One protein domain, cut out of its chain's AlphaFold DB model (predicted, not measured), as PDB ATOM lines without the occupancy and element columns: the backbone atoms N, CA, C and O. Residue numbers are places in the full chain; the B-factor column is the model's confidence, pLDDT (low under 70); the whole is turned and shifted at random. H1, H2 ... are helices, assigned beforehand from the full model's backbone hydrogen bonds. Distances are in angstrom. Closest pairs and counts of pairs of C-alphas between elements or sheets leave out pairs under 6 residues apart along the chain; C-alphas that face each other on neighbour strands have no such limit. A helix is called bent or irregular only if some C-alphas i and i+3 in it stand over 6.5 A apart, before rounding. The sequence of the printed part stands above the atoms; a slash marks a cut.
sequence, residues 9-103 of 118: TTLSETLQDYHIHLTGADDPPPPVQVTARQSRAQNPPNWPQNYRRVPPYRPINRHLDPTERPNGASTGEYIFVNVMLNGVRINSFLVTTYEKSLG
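Overview. This is residues 9 to 103 of the 118 residues of an uncharacterized protein of Aspergillus calidoustus (UniProt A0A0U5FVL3). What is seen first? There is little regular structure: a short helix, H1, at one end, a long loop through residues 17 to 74, and a bent helix, H2, at the other end. How large is it? The printed part has 95 residues, 35 of them in H1 then H2, all helix with no named strand. It is extended, with a radius of gyration of the C-alphas of 23.4 A and spans of 78 by 42 by 27 A.

Arrangement. Is any helix bent? H1, residues 9 to 16, is not bent. H2, residues 75 to 101, was assigned as one helix by its hydrogen bonds but is bent, C-alphas 85 and 88 being 8.2 A apart; its arms are H2a, residues 75 to 85, and H2b, residues 88 to 101. Which parts meet? H1 is apart from both arms. H2a and H2b are close but not clearly touching, about perpendicular at 83 degrees; their closest C-alphas, of Val 83 and Ile 90, are 7.7 A apart. Every O i to N i+4 pair is within hydrogen-bond range in H2a and H2b, and 3 of 4 in H1.

Along the chain. Where does H1 begin? C-alpha 9 is at (3.255, 9.939, -33.212). Where does H2b end? It is 19.9 A long, to C-alpha 101 at (18.582, -27.195, 32.405); H2a is 15.4 A.

Size, cuts and confidence. How far does it reach? The farthest C-alphas, of Thr 9 and Leu 102, are 78.5 A apart; the printed part has no cut, and the H1 to H2 link is long, 58 residues. Where is confidence low? Residues 9 to 41, 72 and 102 to 103 are under 70 in pLDDT.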
ATOM      1  N   THR A   9       2.549   8.766 -33.752       54.47
ATOM      2  CA  THR A   9       3.255   9.939 -33.212       54.47
ATOM      3  C   THR A   9       3.129  10.075 -31.693       54.47
ATOM      4  O   THR A   9       4.086  10.459 -31.032       54.47
ATOM      5  N   THR A  10       1.983   9.700 -31.119       56.56
ATOM      6  CA  THR A  10       1.696   9.888 -29.686       56.56
ATOM      7  C   THR A  10       2.473   8.932 -28.783       56.56
ATOM      8  O   THR A  10       2.830   9.294 -27.667       56.56
ATOM      9  N   LEU A  11       2.800   7.727 -29.264       59.09
ATOM     10  CA  LEU A  11       3.630   6.787 -28.508       59.09
ATOM     11  C   LEU A  11       5.050   7.326 -28.323       59.09
ATOM     12  O   LEU A  11       5.592   7.239 -27.227       59.09
ATOM     13  N   SER A  12       5.636   7.939 -29.355       60.81
ATOM     14  CA  SER A  12       7.017   8.430 -29.289       60.81
ATOM     15  C   SER A  12       7.221   9.486 -28.200       60.81
ATOM     16  O   SER A  12       8.268   9.493 -27.562       60.81
ATOM     17  N   GLU A  13       6.226  10.341 -27.967       60.66
ATOM     18  CA  GLU A  13       6.261  11.378 -26.931       60.66
ATOM     19  C   GLU A  13       6.131  10.763 -25.527       60.66
ATOM     20  O   GLU A  13       6.925  11.065 -24.642       60.66
ATOM     21  N   THR A  14       5.232   9.785 -25.349       61.38
ATOM     22  CA  THR A  14       5.099   9.056 -24.070       61.38
ATOM     23  C   THR A  14       6.320   8.202 -23.719       61.38
ATOM     24  O   THR A  14       6.608   8.009 -22.542       61.38
ATOM     25  N   LEU A  15       7.058   7.689 -24.713       66.56
ATOM     26  CA  LEU A  15       8.279   6.912 -24.475       66.56
ATOM     27  C   LEU A  15       9.468   7.784 -24.043       66.56
ATOM     28  O   LEU A  15      10.363   7.266 -23.377       66.56
ATOM     29  N   GLN A  16       9.492   9.077 -24.392       65.69
ATOM     30  CA  GLN A  16      10.557   9.979 -23.935       65.69
ATOM     31  C   GLN A  16      10.475  10.272 -22.434       65.69
ATOM     32  O   GLN A  16      11.509  10.442 -21.792       65.69
ATOM     33  N   ASP A  17       9.273  10.242 -21.858       62.19
ATOM     34  CA  ASP A  17       9.044  10.516 -20.433       62.19
ATOM     35  C   ASP A  17       9.559   9.387 -19.509       62.19
ATOM     36  O   ASP A  17       9.717   9.563 -18.304       62.19
ATOM     37  N   TYR A  18       9.896   8.221 -20.078       59.16
ATOM     38  CA  TYR A  18      10.509   7.087 -19.374       59.16
ATOM     39  C   TYR A  18      12.044   7.072 -19.455       59.16
ATOM     40  O   TYR A  18      12.670   6.018 -19.294       59.16
ATOM     41  N   HIS A  19      12.682   8.219 -19.690       58.62
ATOM     42  CA  HIS A  19      14.136   8.313 -19.634       58.62
ATOM     43  C   HIS A  19      14.618   8.281 -18.171       58.62
ATOM     44  O   HIS A  19      14.636   9.284 -17.459       58.62
ATOM     45  N   ILE A  20      14.978   7.090 -17.691       65.88
ATOM     46  CA  ILE A  20      15.486   6.880 -16.332       65.88
ATOM     47  C   ILE A  20      16.893   7.483 -16.240       65.88
ATOM     48  O   ILE A  20      17.863   6.906 -16.731       65.88
ATOM     49  N   HIS A  21      17.017   8.631 -15.578       54.28
ATOM     50  CA  HIS A  21      18.311   9.202 -15.215       54.28
ATOM     51  C   HIS A  21      18.884   8.423 -14.025       54.28
ATOM     52  O   HIS A  21      18.517   8.656 -12.873       54.28
ATOM     53  N   LEU A  22      19.762   7.460 -14.302       54.25
ATOM     54  CA  LEU A  22      20.479   6.725 -13.267       54.25
ATOM     55  C   LEU A  22      21.586   7.631 -12.702       54.25
ATOM     56  O   LEU A  22      22.670   7.736 -13.268       54.25
ATOM     57  N   THR A  23      21.312   8.334 -11.603       51.34
ATOM     58  CA  THR A  23      22.321   9.150 -10.911       51.34
ATOM     59  C   THR A  23      23.432   8.254 -10.367       51.34
ATOM     60  O   THR A  23      23.195   7.497  -9.424       51.34
ATOM     61  N   GLY A  24      24.632   8.341 -10.954       56.44
ATOM     62  CA  GLY A  24      25.845   7.690 -10.440       56.44
ATOM     63  C   GLY A  24      26.733   6.959 -11.455       56.44
ATOM     64  O   GLY A  24      27.737   6.394 -11.034       56.44
ATOM     65  N   ALA A  25      26.413   6.950 -12.753       53.28
ATOM     66  CA  ALA A  25      27.278   6.365 -13.781       53.28
ATOM     67  C   ALA A  25      27.407   7.323 -14.976       53.28
ATOM     68  O   ALA A  25      26.438   7.526 -15.702       53.28
ATOM     69  N   ASP A  26      28.594   7.903 -15.175       59.06
ATOM     70  CA  ASP A  26      28.924   8.722 -16.357       59.06
ATOM     71  C   ASP A  26      29.086   7.884 -17.641       59.06
ATOM     72  O   ASP A  26      29.235   8.436 -18.728       59.06
ATOM     73  N   ASP A  27      29.006   6.554 -17.537       61.50
ATOM     74  CA  ASP A  27      29.020   5.637 -18.672       61.50
ATOM     75  C   ASP A  27      27.633   5.022 -18.907       61.50
ATOM     76  O   ASP A  27      27.001   4.533 -17.958       61.50
ATOM     77  N   PRO A  28      27.149   4.979 -20.165       63.72
ATOM     78  CA  PRO A  28      25.939   4.246 -20.490       63.72
ATOM     79  C   PRO A  28      26.140   2.773 -20.106       63.72
ATOM     80  O   PRO A  28      27.125   2.157 -20.528       63.72
ATOM     81  N   PRO A  29      25.229   2.176 -19.312       61.22
ATOM     82  CA  PRO A  29      25.347   0.776 -18.954       61.22
ATOM     83  C   PRO A  29      25.370  -0.067 -20.237       61.22
ATOM     84  O   PRO A  29      24.620   0.229 -21.176       61.22
ATOM     85  N   PRO A  30      26.203  -1.123 -20.305       66.56
ATOM     86  CA  PRO A  30      26.174  -2.044 -21.433       66.56
ATOM     87  C   PRO A  30      24.737  -2.541 -21.630       66.56
ATOM     88  O   PRO A  30      24.018  -2.700 -20.636       66.56
ATOM     89  N   PRO A  31      24.297  -2.786 -22.879       62.28
ATOM     90  CA  PRO A  31      22.937  -3.222 -23.152       62.28
ATOM     91  C   PRO A  31      22.636  -4.444 -22.290       62.28
ATOM     92  O   PRO A  31      23.219  -5.515 -22.479       62.28
ATOM     93  N   VAL A  32      21.751  -4.260 -21.307       56.78
ATOM     94  CA  VAL A  32      21.311  -5.335 -20.428       56.78
ATOM     95  C   VAL A  32      20.529  -6.280 -21.319       56.78
ATOM     96  O   VAL A  32      19.360  -6.052 -21.628       56.78
ATOM     97  N   GLN A  33      21.192  -7.331 -21.790       55.00
ATOM     98  CA  GLN A  33      20.509  -8.446 -22.412       55.00
ATOM     99  C   GLN A  33      19.644  -9.049 -21.313       55.00
ATOM    100  O   GLN A  33      20.109  -9.841 -20.490       55.00
ATOM    101  N   VAL A  34      18.369  -8.655 -21.280       53.06
ATOM    102  CA  VAL A  34      17.327  -9.399 -20.582       53.06
ATOM    103  C   VAL A  34      17.140 -10.680 -21.383       53.06
ATOM    104  O   VAL A  34      16.143 -10.892 -22.067       53.06
ATOM    105  N   THR A  35      18.144 -11.552 -21.334       52.84
ATOM    106  CA  THR A  35      17.958 -12.951 -21.640       52.84
ATOM    107  C   THR A  35      16.954 -13.376 -20.596       52.84
ATOM    108  O   THR A  35      17.299 -13.523 -19.421       52.84
ATOM    109  N   ALA A  36      15.684 -13.479 -20.996       55.03
ATOM    110  CA  ALA A  36      14.685 -14.185 -20.231       55.03
ATOM    111  C   ALA A  36      15.274 -15.578 -20.048       55.03
ATOM    112  O   ALA A  36      15.175 -16.433 -20.927       55.03
ATOM    113  N   ARG A  37      16.010 -15.771 -18.950       54.84
ATOM    114  CA  ARG A  37      16.546 -17.059 -18.569       54.84
ATOM    115  C   ARG A  37      15.300 -17.822 -18.197       54.84
ATOM    116  O   ARG A  37      14.857 -17.766 -17.055       54.84
ATOM    117  N   GLN A  38      14.678 -18.429 -19.205       55.34
ATOM    118  CA  GLN A  38      13.623 -19.399 -19.042       55.34
ATOM    119  C   GLN A  38      14.245 -20.434 -18.125       55.34
ATOM    120  O   GLN A  38      15.100 -21.219 -18.544       55.34
ATOM    121  N   SER A  39      13.943 -20.345 -16.833       56.66
ATOM    122  CA  SER A  39      14.375 -21.351 -15.892       56.66
ATOM    123  C   SER A  39      13.677 -22.612 -16.363       56.66
ATOM    124  O   SER A  39      12.488 -22.791 -16.131       56.66
ATOM    125  N   ARG A  40      14.421 -23.485 -17.048       58.47
ATOM    126  CA  ARG A  40      13.986 -24.832 -17.445       58.47
ATOM    127  C   ARG A  40      13.682 -25.724 -16.229       58.47
ATOM    128  O   ARG A  40      13.527 -26.928 -16.376       58.47
ATOM    129  N   ALA A  41      13.645 -25.154 -15.025       66.44
ATOM    130  CA  ALA A  41      13.253 -25.831 -13.812       66.44
ATOM    131  C   ALA A  41      11.745 -26.074 -13.875       66.44
ATOM    132  O   ALA A  41      10.949 -25.138 -13.942       66.44
ATOM    133  N   GLN A  42      11.369 -27.348 -13.882       75.75
ATOM    134  CA  GLN A  42       9.984 -27.750 -13.733       75.75
ATOM    135  C   GLN A  42       9.490 -27.287 -12.360       75.75
ATOM    136  O   GLN A  42      10.161 -27.490 -11.345       75.75
ATOM    137  N   ASN A  43       8.336 -26.622 -12.338       83.62
ATOM    138  CA  ASN A  43       7.731 -26.170 -11.095       83.62
ATOM    139  C   ASN A  43       7.434 -27.388 -10.199       83.62
ATOM    140  O   ASN A  43       6.914 -28.386 -10.707       83.62
ATOM    141  N   PRO A  44       7.738 -27.330  -8.890       86.31
ATOM    142  CA  PRO A  44       7.389 -28.410  -7.980       86.31
ATOM    143  C   PRO A  44       5.857 -28.577  -7.894       86.31
ATOM    144  O   PRO A  44       5.125 -27.627  -8.186       86.31
ATOM    145  N   PRO A  45       5.346 -29.753  -7.474       86.25
ATOM    146  CA  PRO A  45       3.906 -30.047  -7.483       86.25
ATOM    147  C   PRO A  45       3.050 -29.063  -6.674       86.25
ATOM    148  O   PRO A  45       1.881 -28.862  -6.977       86.25
ATOM    149  N   ASN A  46       3.636 -28.437  -5.652       88.06
ATOM    150  CA  ASN A  46       2.991 -27.458  -4.780       88.06
ATOM    151  C   ASN A  46       3.173 -25.998  -5.241       88.06
ATOM    152  O   ASN A  46       2.811 -25.083  -4.502       88.06
ATOM    153  N   TRP A  47       3.762 -25.751  -6.415       89.31
ATOM    154  CA  TRP A  47       3.920 -24.393  -6.933       89.31
ATOM    155  C   TRP A  47       2.573 -23.846  -7.424       89.31
ATOM    156  O   TRP A  47       1.899 -24.523  -8.204       89.31
ATOM    157  N   PRO A  48       2.166 -22.631  -7.021       86.75
ATOM    158  CA  PRO A  48       0.877 -22.081  -7.418       86.75
ATOM    159  C   PRO A  48       0.825 -21.846  -8.934       86.75
ATOM    160  O   PRO A  48       1.652 -21.131  -9.493       86.75
ATOM    161  N   GLN A  49      -0.164 -22.435  -9.608       82.31
ATOM    162  CA  GLN A  49      -0.417 -22.244 -11.050       82.31
ATOM    163  C   GLN A  49      -1.784 -21.604 -11.328       82.31
ATOM    164  O   GLN A  49      -2.106 -21.262 -12.461       82.31
ATOM    165  N   ASN A  50      -2.594 -21.431 -10.286       87.94
ATOM    166  CA  ASN A  50      -3.965 -20.939 -10.359       87.94
ATOM    167  C   ASN A  50      -4.069 -19.419 -10.572       87.94
ATOM    168  O   ASN A  50      -5.142 -18.926 -10.911       87.94
ATOM    169  N   TYR A  51      -2.979 -18.670 -10.388       86.56
ATOM    170  CA  TYR A  51      -2.957 -17.220 -10.572       86.56
ATOM    171  C   TYR A  51      -2.297 -16.827 -11.895       86.56
ATOM    172  O   TYR A  51      -1.377 -17.482 -12.388       86.56
ATOM    173  N   ARG A  52      -2.738 -15.705 -12.471       84.75
ATOM    174  CA  ARG A  52      -2.088 -15.131 -13.654       84.75
ATOM    175  C   ARG A  52      -0.729 -14.544 -13.264       84.75
ATOM    176  O   ARG A  52      -0.612 -13.899 -12.229       84.75
ATOM    177  N   ARG A  53       0.265 -14.698 -14.147       83.00
ATOM    178  CA  ARG A  53       1.615 -14.103 -14.030       83.00
ATOM    179  C   ARG A  53       2.449 -14.619 -12.847       83.00
ATOM    180  O   ARG A  53       3.344 -13.912 -12.391       83.00
ATOM    181  N   VAL A  54       2.207 -15.844 -12.370       83.31
ATOM    182  CA  VAL A  54       3.128 -16.480 -11.414       83.31
ATOM    183  C   VAL A  54       4.449 -16.789 -12.129       83.31
ATOM    184  O   VAL A  54       4.427 -17.456 -13.167       83.31
ATOM    185  N   PRO A  55       5.600 -16.317 -11.618       83.69
ATOM    186  CA  PRO A  55       6.887 -16.641 -12.212       83.69
ATOM    187  C   PRO A  55       7.213 -18.135 -12.037       83.69
ATOM    188  O   PRO A  55       6.750 -18.765 -11.082       83.69
ATOM    189  N   PRO A  56       8.031 -18.723 -12.924       84.62
ATOM    190  CA  PRO A  56       8.545 -20.072 -12.721       84.62
ATOM    191  C   PRO A  56       9.332 -20.198 -11.408       84.62
ATOM    192  O   PRO A  56       9.958 -19.240 -10.945       84.62
ATOM    193  N   TYR A  57       9.323 -21.395 -10.823       84.12
ATOM    194  CA  TYR A  57      10.062 -21.701  -9.606       84.12
ATOM    195  C   TYR A  57      11.557 -21.441  -9.794       84.12
ATOM    196  O   TYR A  57      12.194 -21.958 -10.717       84.12
ATOM    197  N   ARG A  58      12.132 -20.672  -8.867       82.19
ATOM    198  CA  ARG A  58      13.569 -20.428  -8.799       82.19
ATOM    199  C   ARG A  58      14.120 -21.043  -7.512       82.19
ATOM    200  O   ARG A  58      13.838 -20.510  -6.437       82.19
ATOM    201  N   PRO A  59      14.902 -22.133  -7.591       83.06
ATOM    202  CA  PRO A  59      15.518 -22.703  -6.403       83.06
ATOM    203  C   PRO A  59      16.495 -21.707  -5.775       83.06
ATOM    204  O   PRO A  59      17.184 -20.952  -6.469       83.06
ATOM    205  N   ILE A  60      16.558 -21.721  -4.443       83.50
ATOM    206  CA  ILE A  60      17.532 -20.938  -3.682       83.50
ATOM    207  C   ILE A  60      18.926 -21.493  -3.982       83.50
ATOM    208  O   ILE A  60      19.164 -22.692  -3.824       83.50
ATOM    209  N   ASN A  61      19.853 -20.622  -4.386       84.62
ATOM    210  CA  ASN A  61      21.252 -21.008  -4.519       84.62
ATOM    211  C   ASN A  61      21.865 -21.178  -3.121       84.62
ATOM    212  O   ASN A  61      22.128 -20.191  -2.437       84.62
ATOM    213  N   ARG A  62      22.069 -22.429  -2.694       85.00
ATOM    214  CA  ARG A  62      22.694 -22.764  -1.401       85.00
ATOM    215  C   ARG A  62      24.223 -22.700  -1.426       85.00
ATOM    216  O   ARG A  62      24.836 -22.749  -0.369       85.00
ATOM    217  N   HIS A  63      24.815 -22.598  -2.613       87.00
ATOM    218  CA  HIS A  63      26.258 -22.511  -2.834       87.00
ATOM    219  C   HIS A  63      26.658 -21.109  -3.300       87.00
ATOM    220  O   HIS A  63      27.639 -20.951  -4.020       87.00
ATOM    221  N   LEU A  64      25.848 -20.100  -2.965       82.19
ATOM    222  CA  LEU A  64      26.181 -18.721  -3.275       82.19
ATOM    223  C   LEU A  64      27.372 -18.299  -2.417       82.19
ATOM    224  O   LEU A  64      27.377 -18.556  -1.212       82.19
ATOM    225  N   ASP A  65      28.350 -17.656  -3.044       84.00
ATOM    226  CA  ASP A  65      29.488 -17.101  -2.334       84.00
ATOM    227  C   ASP A  65      29.006 -15.967  -1.404       84.00
ATOM    228  O   ASP A  65      28.395 -15.000  -1.875       84.00
ATOM    229  N   PRO A  66      29.239 -16.058  -0.082       76.44
ATOM    230  CA  PRO A  66      28.880 -14.998   0.856       76.44
ATOM    231  C   PRO A  66      29.587 -13.667   0.569       76.44
ATOM    232  O   PRO A  66      29.091 -12.624   0.991       76.44
ATOM    233  N   THR A  67      30.717 -13.683  -0.147       78.31
ATOM    234  CA  THR A  67      31.447 -12.468  -0.539       78.31
ATOM    235  C   THR A  67      30.717 -11.660  -1.612       78.31
ATOM    236  O   THR A  67      30.847 -10.438  -1.640       78.31
ATOM    237  N   GLU A  68      29.882 -12.297  -2.440       79.81
ATOM    238  CA  GLU A  68      29.041 -11.600  -3.423       79.81
ATOM    239  C   GLU A  68      27.856 -10.879  -2.764       79.81
ATOM    240  O   GLU A  68      27.282  -9.952  -3.343       79.81
ATOM    241  N   ARG A  69      27.443 -11.322  -1.567       77.75
ATOM    242  CA  ARG A  69      26.314 -10.760  -0.809       77.75
ATOM    243  C   ARG A  69      26.627 -10.689   0.686       77.75
ATOM    244  O   ARG A  69      26.029 -11.432   1.471       77.75
ATOM    245  N   PRO A  70      27.547  -9.804   1.095       76.50
ATOM    246  CA  PRO A  70      27.928  -9.699   2.490       76.50
ATOM    247  C   PRO A  70      26.778  -9.092   3.307       76.50
ATOM    248  O   PRO A  70      26.246  -8.033   2.982       76.50
ATOM    249  N   ASN A  71      26.408  -9.750   4.406       71.06
ATOM    250  CA  ASN A  71      25.384  -9.285   5.356       71.06
ATOM    251  C   ASN A  71      25.930  -8.207   6.327       71.06
ATOM    252  O   ASN A  71      25.604  -8.212   7.513       71.06
ATOM    253  N   GLY A  72      26.796  -7.320   5.834       69.06
ATOM    254  CA  GLY A  72      27.535  -6.310   6.599       69.06
ATOM    255  C   GLY A  72      28.934  -6.097   6.018       69.06
ATOM    256  O   GLY A  72      29.544  -7.044   5.523       69.06
ATOM    257  N   ALA A  73      29.452  -4.869   6.071       77.25
ATOM    258  CA  ALA A  73      30.797  -4.541   5.590       77.25
ATOM    259  C   ALA A  73      31.895  -5.078   6.525       77.25
ATOM    260  O   ALA A  73      33.051  -5.221   6.128       77.25
ATOM    261  N   SER A  74      31.533  -5.397   7.771       84.88
ATOM    262  CA  SER A  74      32.424  -5.944   8.791       84.88
ATOM    263  C   SER A  74      31.763  -7.068   9.599       84.88
ATOM    264  O   SER A  74      30.536  -7.189   9.663       84.88
ATOM    265  N   THR A  75      32.578  -7.872  10.289       83.19
ATOM    266  CA  THR A  75      32.097  -8.926  11.202       83.19
ATOM    267  C   THR A  75      31.202  -8.372  12.317       83.19
ATOM    268  O   THR A  75      30.254  -9.035  12.731       83.19
ATOM    269  N   GLY A  76      31.473  -7.153  12.795       87.06
ATOM    270  CA  GLY A  76      30.661  -6.506  13.829       87.06
ATOM    271  C   GLY A  76      29.248  -6.187  13.339       87.06
ATOM    272  O   GLY A  76      28.269  -6.537  13.997       87.06
ATOM    273  N   GLU A  77      29.140  -5.603  12.143       85.75
ATOM    274  CA  GLU A  77      27.849  -5.329  11.500       85.75
ATOM    275  C   GLU A  77      27.069  -6.614  11.222       85.75
ATOM    276  O   GLU A  77      25.867  -6.671  11.480       85.75
ATOM    277  N   TYR A  78      27.752  -7.674  10.780       87.75
ATOM    278  CA  TYR A  78      27.131  -8.980  10.573       87.75
ATOM    279  C   TYR A  78      26.464  -9.512  11.848       87.75
ATOM    280  O   TYR A  78      25.313  -9.958  11.810       87.75
ATOM    281  N   ILE A  79      27.170  -9.465  12.983       89.31
ATOM    282  CA  ILE A  79      26.628  -9.914  14.273       89.31
ATOM    283  C   ILE A  79      25.440  -9.039  14.666       89.31
ATOM    284  O   ILE A  79      24.391  -9.566  15.037       89.31
ATOM    285  N   PHE A  80      25.579  -7.720  14.533       90.19
ATOM    286  CA  PHE A  80      24.519  -6.774  14.857       90.19
ATOM    287  C   PHE A  80      23.235  -7.048  14.059       90.19
ATOM    288  O   PHE A  80      22.167  -7.221  14.650       90.19
ATOM    289  N   VAL A  81      23.338  -7.185  12.734       89.62
ATOM    290  CA  VAL A  81      22.196  -7.491  11.858       89.62
ATOM    291  C   VAL A  81      21.591  -8.854  12.198       89.62
ATOM    292  O   VAL A  81      20.368  -8.985  12.269       89.62
ATOM    293  N   ASN A  82      22.412  -9.871  12.476       89.62
ATOM    294  CA  ASN A  82      21.910 -11.189  12.870       89.62
ATOM    295  C   ASN A  82      21.137 -11.151  14.190       89.62
ATOM    296  O   ASN A  82      20.075 -11.770  14.277       89.62
ATOM    297  N   VAL A  83      21.635 -10.421  15.191       91.75
ATOM    298  CA  VAL A  83      20.954 -10.244  16.481       91.75
ATOM    299  C   VAL A  83      19.660  -9.456  16.301       91.75
ATOM    300  O   VAL A  83      18.645  -9.837  16.874       91.75
ATOM    301  N   MET A  84      19.650  -8.418  15.465       91.81
ATOM    302  CA  MET A  84      18.442  -7.637  15.190       91.81
ATOM    303  C   MET A  84      17.355  -8.491  14.521       91.81
ATOM    304  O   MET A  84      16.207  -8.493  14.961       91.81
ATOM    305  N   LEU A  85      17.718  -9.262  13.493       92.75
ATOM    306  CA  LEU A  85      16.767 -10.075  12.728       92.75
ATOM    307  C   LEU A  85      16.328 -11.352  13.462       92.75
ATOM    308  O   LEU A  85      15.241 -11.861  13.201       92.75
ATOM    309  N   ASN A  86      17.144 -11.877  14.383       93.12
ATOM    310  CA  ASN A  86      16.860 -13.122  15.110       93.12
ATOM    311  C   ASN A  86      16.660 -12.928  16.620       93.12
ATOM    312  O   ASN A  86      16.579 -13.920  17.346       93.12
ATOM    313  N   GLY A  87      16.564 -11.694  17.114       91.12
ATOM    314  CA  GLY A  87      16.628 -11.392  18.549       91.12
ATOM    315  C   GLY A  87      15.597 -12.148  19.383       91.12
ATOM    316  O   GLY A  87      15.944 -12.775  20.384       91.12
ATOM    317  N   VAL A  88      14.346 -12.196  18.920       90.81
ATOM    318  CA  VAL A  88      13.264 -12.934  19.598       90.81
ATOM    319  C   VAL A  88      13.552 -14.436  19.645       90.81
ATOM    320  O   VAL A  88      13.343 -15.078  20.674       90.81
ATOM    321  N   ARG A  89      14.083 -15.006  18.558       91.50
ATOM    322  CA  ARG A  89      14.434 -16.430  18.488       91.50
ATOM    323  C   ARG A  89      15.592 -16.765  19.424       91.50
ATOM    324  O   ARG A  89      15.530 -17.785  20.102       91.50
ATOM    325  N   ILE A  90      16.626 -15.924  19.461       91.25
ATOM    326  CA  ILE A  90      17.774 -16.091  20.361       91.25
ATOM    327  C   ILE A  90      17.296 -16.047  21.814       91.25
ATOM    328  O   ILE A  90      17.631 -16.936  22.592       91.25
ATOM    329  N   ASN A  91      16.454 -15.070  22.156       88.56
ATOM    330  CA  ASN A  91      15.901 -14.938  23.500       88.56
ATOM    331  C   ASN A  91      15.051 -16.163  23.889       88.56
ATOM    332  O   ASN A  91      15.311 -16.810  24.901       88.56
ATOM    333  N   SER A  92      14.109 -16.573  23.033       87.75
ATOM    334  CA  SER A  92      13.287 -17.768  23.268       87.75
ATOM    335  C   SER A  92      14.128 -19.040  23.419       87.75
ATOM    336  O   SER A  92      13.861 -19.859  24.301       87.75
ATOM    337  N   PHE A  93      15.175 -19.201  22.605       89.94
ATOM    338  CA  PHE A  93      16.091 -20.332  22.714       89.94
ATOM    339  C   PHE A  93      16.845 -20.337  24.049       89.94
ATOM    340  O   PHE A  93      16.947 -21.391  24.679       89.94
ATOM    341  N   LEU A  94      17.330 -19.176  24.506       88.50
ATOM    342  CA  LEU A  94      17.993 -19.034  25.805       88.50
ATOM    343  C   LEU A  94      17.051 -19.395  26.956       88.50
ATOM    344  O   LEU A  94      17.418 -20.221  27.789       88.50
ATOM    345  N   VAL A  95      15.825 -18.862  26.959       86.12
ATOM    346  CA  VAL A  95      14.805 -19.179  27.975       86.12
ATOM    347  C   VAL A  95      14.470 -20.669  27.969       86.12
ATOM    348  O   VAL A  95      14.553 -21.322  29.004       86.12
ATOM    349  N   THR A  96      14.190 -21.248  26.799       85.25
ATOM    350  CA  THR A  96      13.838 -22.674  26.677       85.25
ATOM    351  C   THR A  96      14.977 -23.578  27.152       85.25
ATOM    352  O   THR A  96      14.750 -24.605  27.794       85.25
ATOM    353  N   THR A  97      16.219 -23.220  26.823       87.00
ATOM    354  CA  THR A  97      17.399 -23.994  27.226       87.00
ATOM    355  C   THR A  97      17.647 -23.867  28.725       87.00
ATOM    356  O   THR A  97      17.952 -24.864  29.385       87.00
ATOM    357  N   TYR A  98      17.463 -22.671  29.284       84.00
ATOM    358  CA  TYR A  98      17.545 -22.434  30.718       84.00
ATOM    359  C   TYR A  98      16.483 -23.231  31.478       84.00
ATOM    360  O   TYR A  98      16.829 -23.979  32.387       84.00
ATOM    361  N   GLU A  99      15.218 -23.168  31.064       82.44
ATOM    362  CA  GLU A  99      14.115 -23.893  31.707       82.44
ATOM    363  C   GLU A  99      14.340 -25.407  31.737       82.44
ATOM    364  O   GLU A  99      14.090 -26.058  32.752       82.44
ATOM    365  N   LYS A 100      14.882 -25.965  30.648       82.44
ATOM    366  CA  LYS A 100      15.208 -27.395  30.550       82.44
ATOM    367  C   LYS A 100      16.420 -27.816  31.384       82.44
ATOM    368  O   LYS A 100      16.521 -28.991  31.722       82.44
ATOM    369  N   SER A 101      17.340 -26.899  31.680       83.56
ATOM    370  CA  SER A 101      18.582 -27.195  32.405       83.56
ATOM    371  C   SER A 101      18.502 -26.757  33.869       83.56
ATOM    372  O   SER A 101      18.358 -27.584  34.768       83.56
ATOM    373  N   LEU A 102      18.579 -25.451  34.106       69.00
ATOM    374  CA  LEU A 102      18.692 -24.815  35.420       69.00
ATOM    375  C   LEU A 102      17.363 -24.275  35.959       69.00
ATOM    376  O   LEU A 102      17.273 -23.959  37.147       69.00
ATOM    377  N   GLY A 103      16.313 -24.228  35.135       63.19
ATOM    378  CA  GLY A 103      14.992 -23.737  35.531       63.19
ATOM    379  C   GLY A 103      14.339 -24.545  36.651       63.19
ATOM    380  O   GLY A 103      13.534 -24.001  37.399       63.19
TER     381      GLY A 103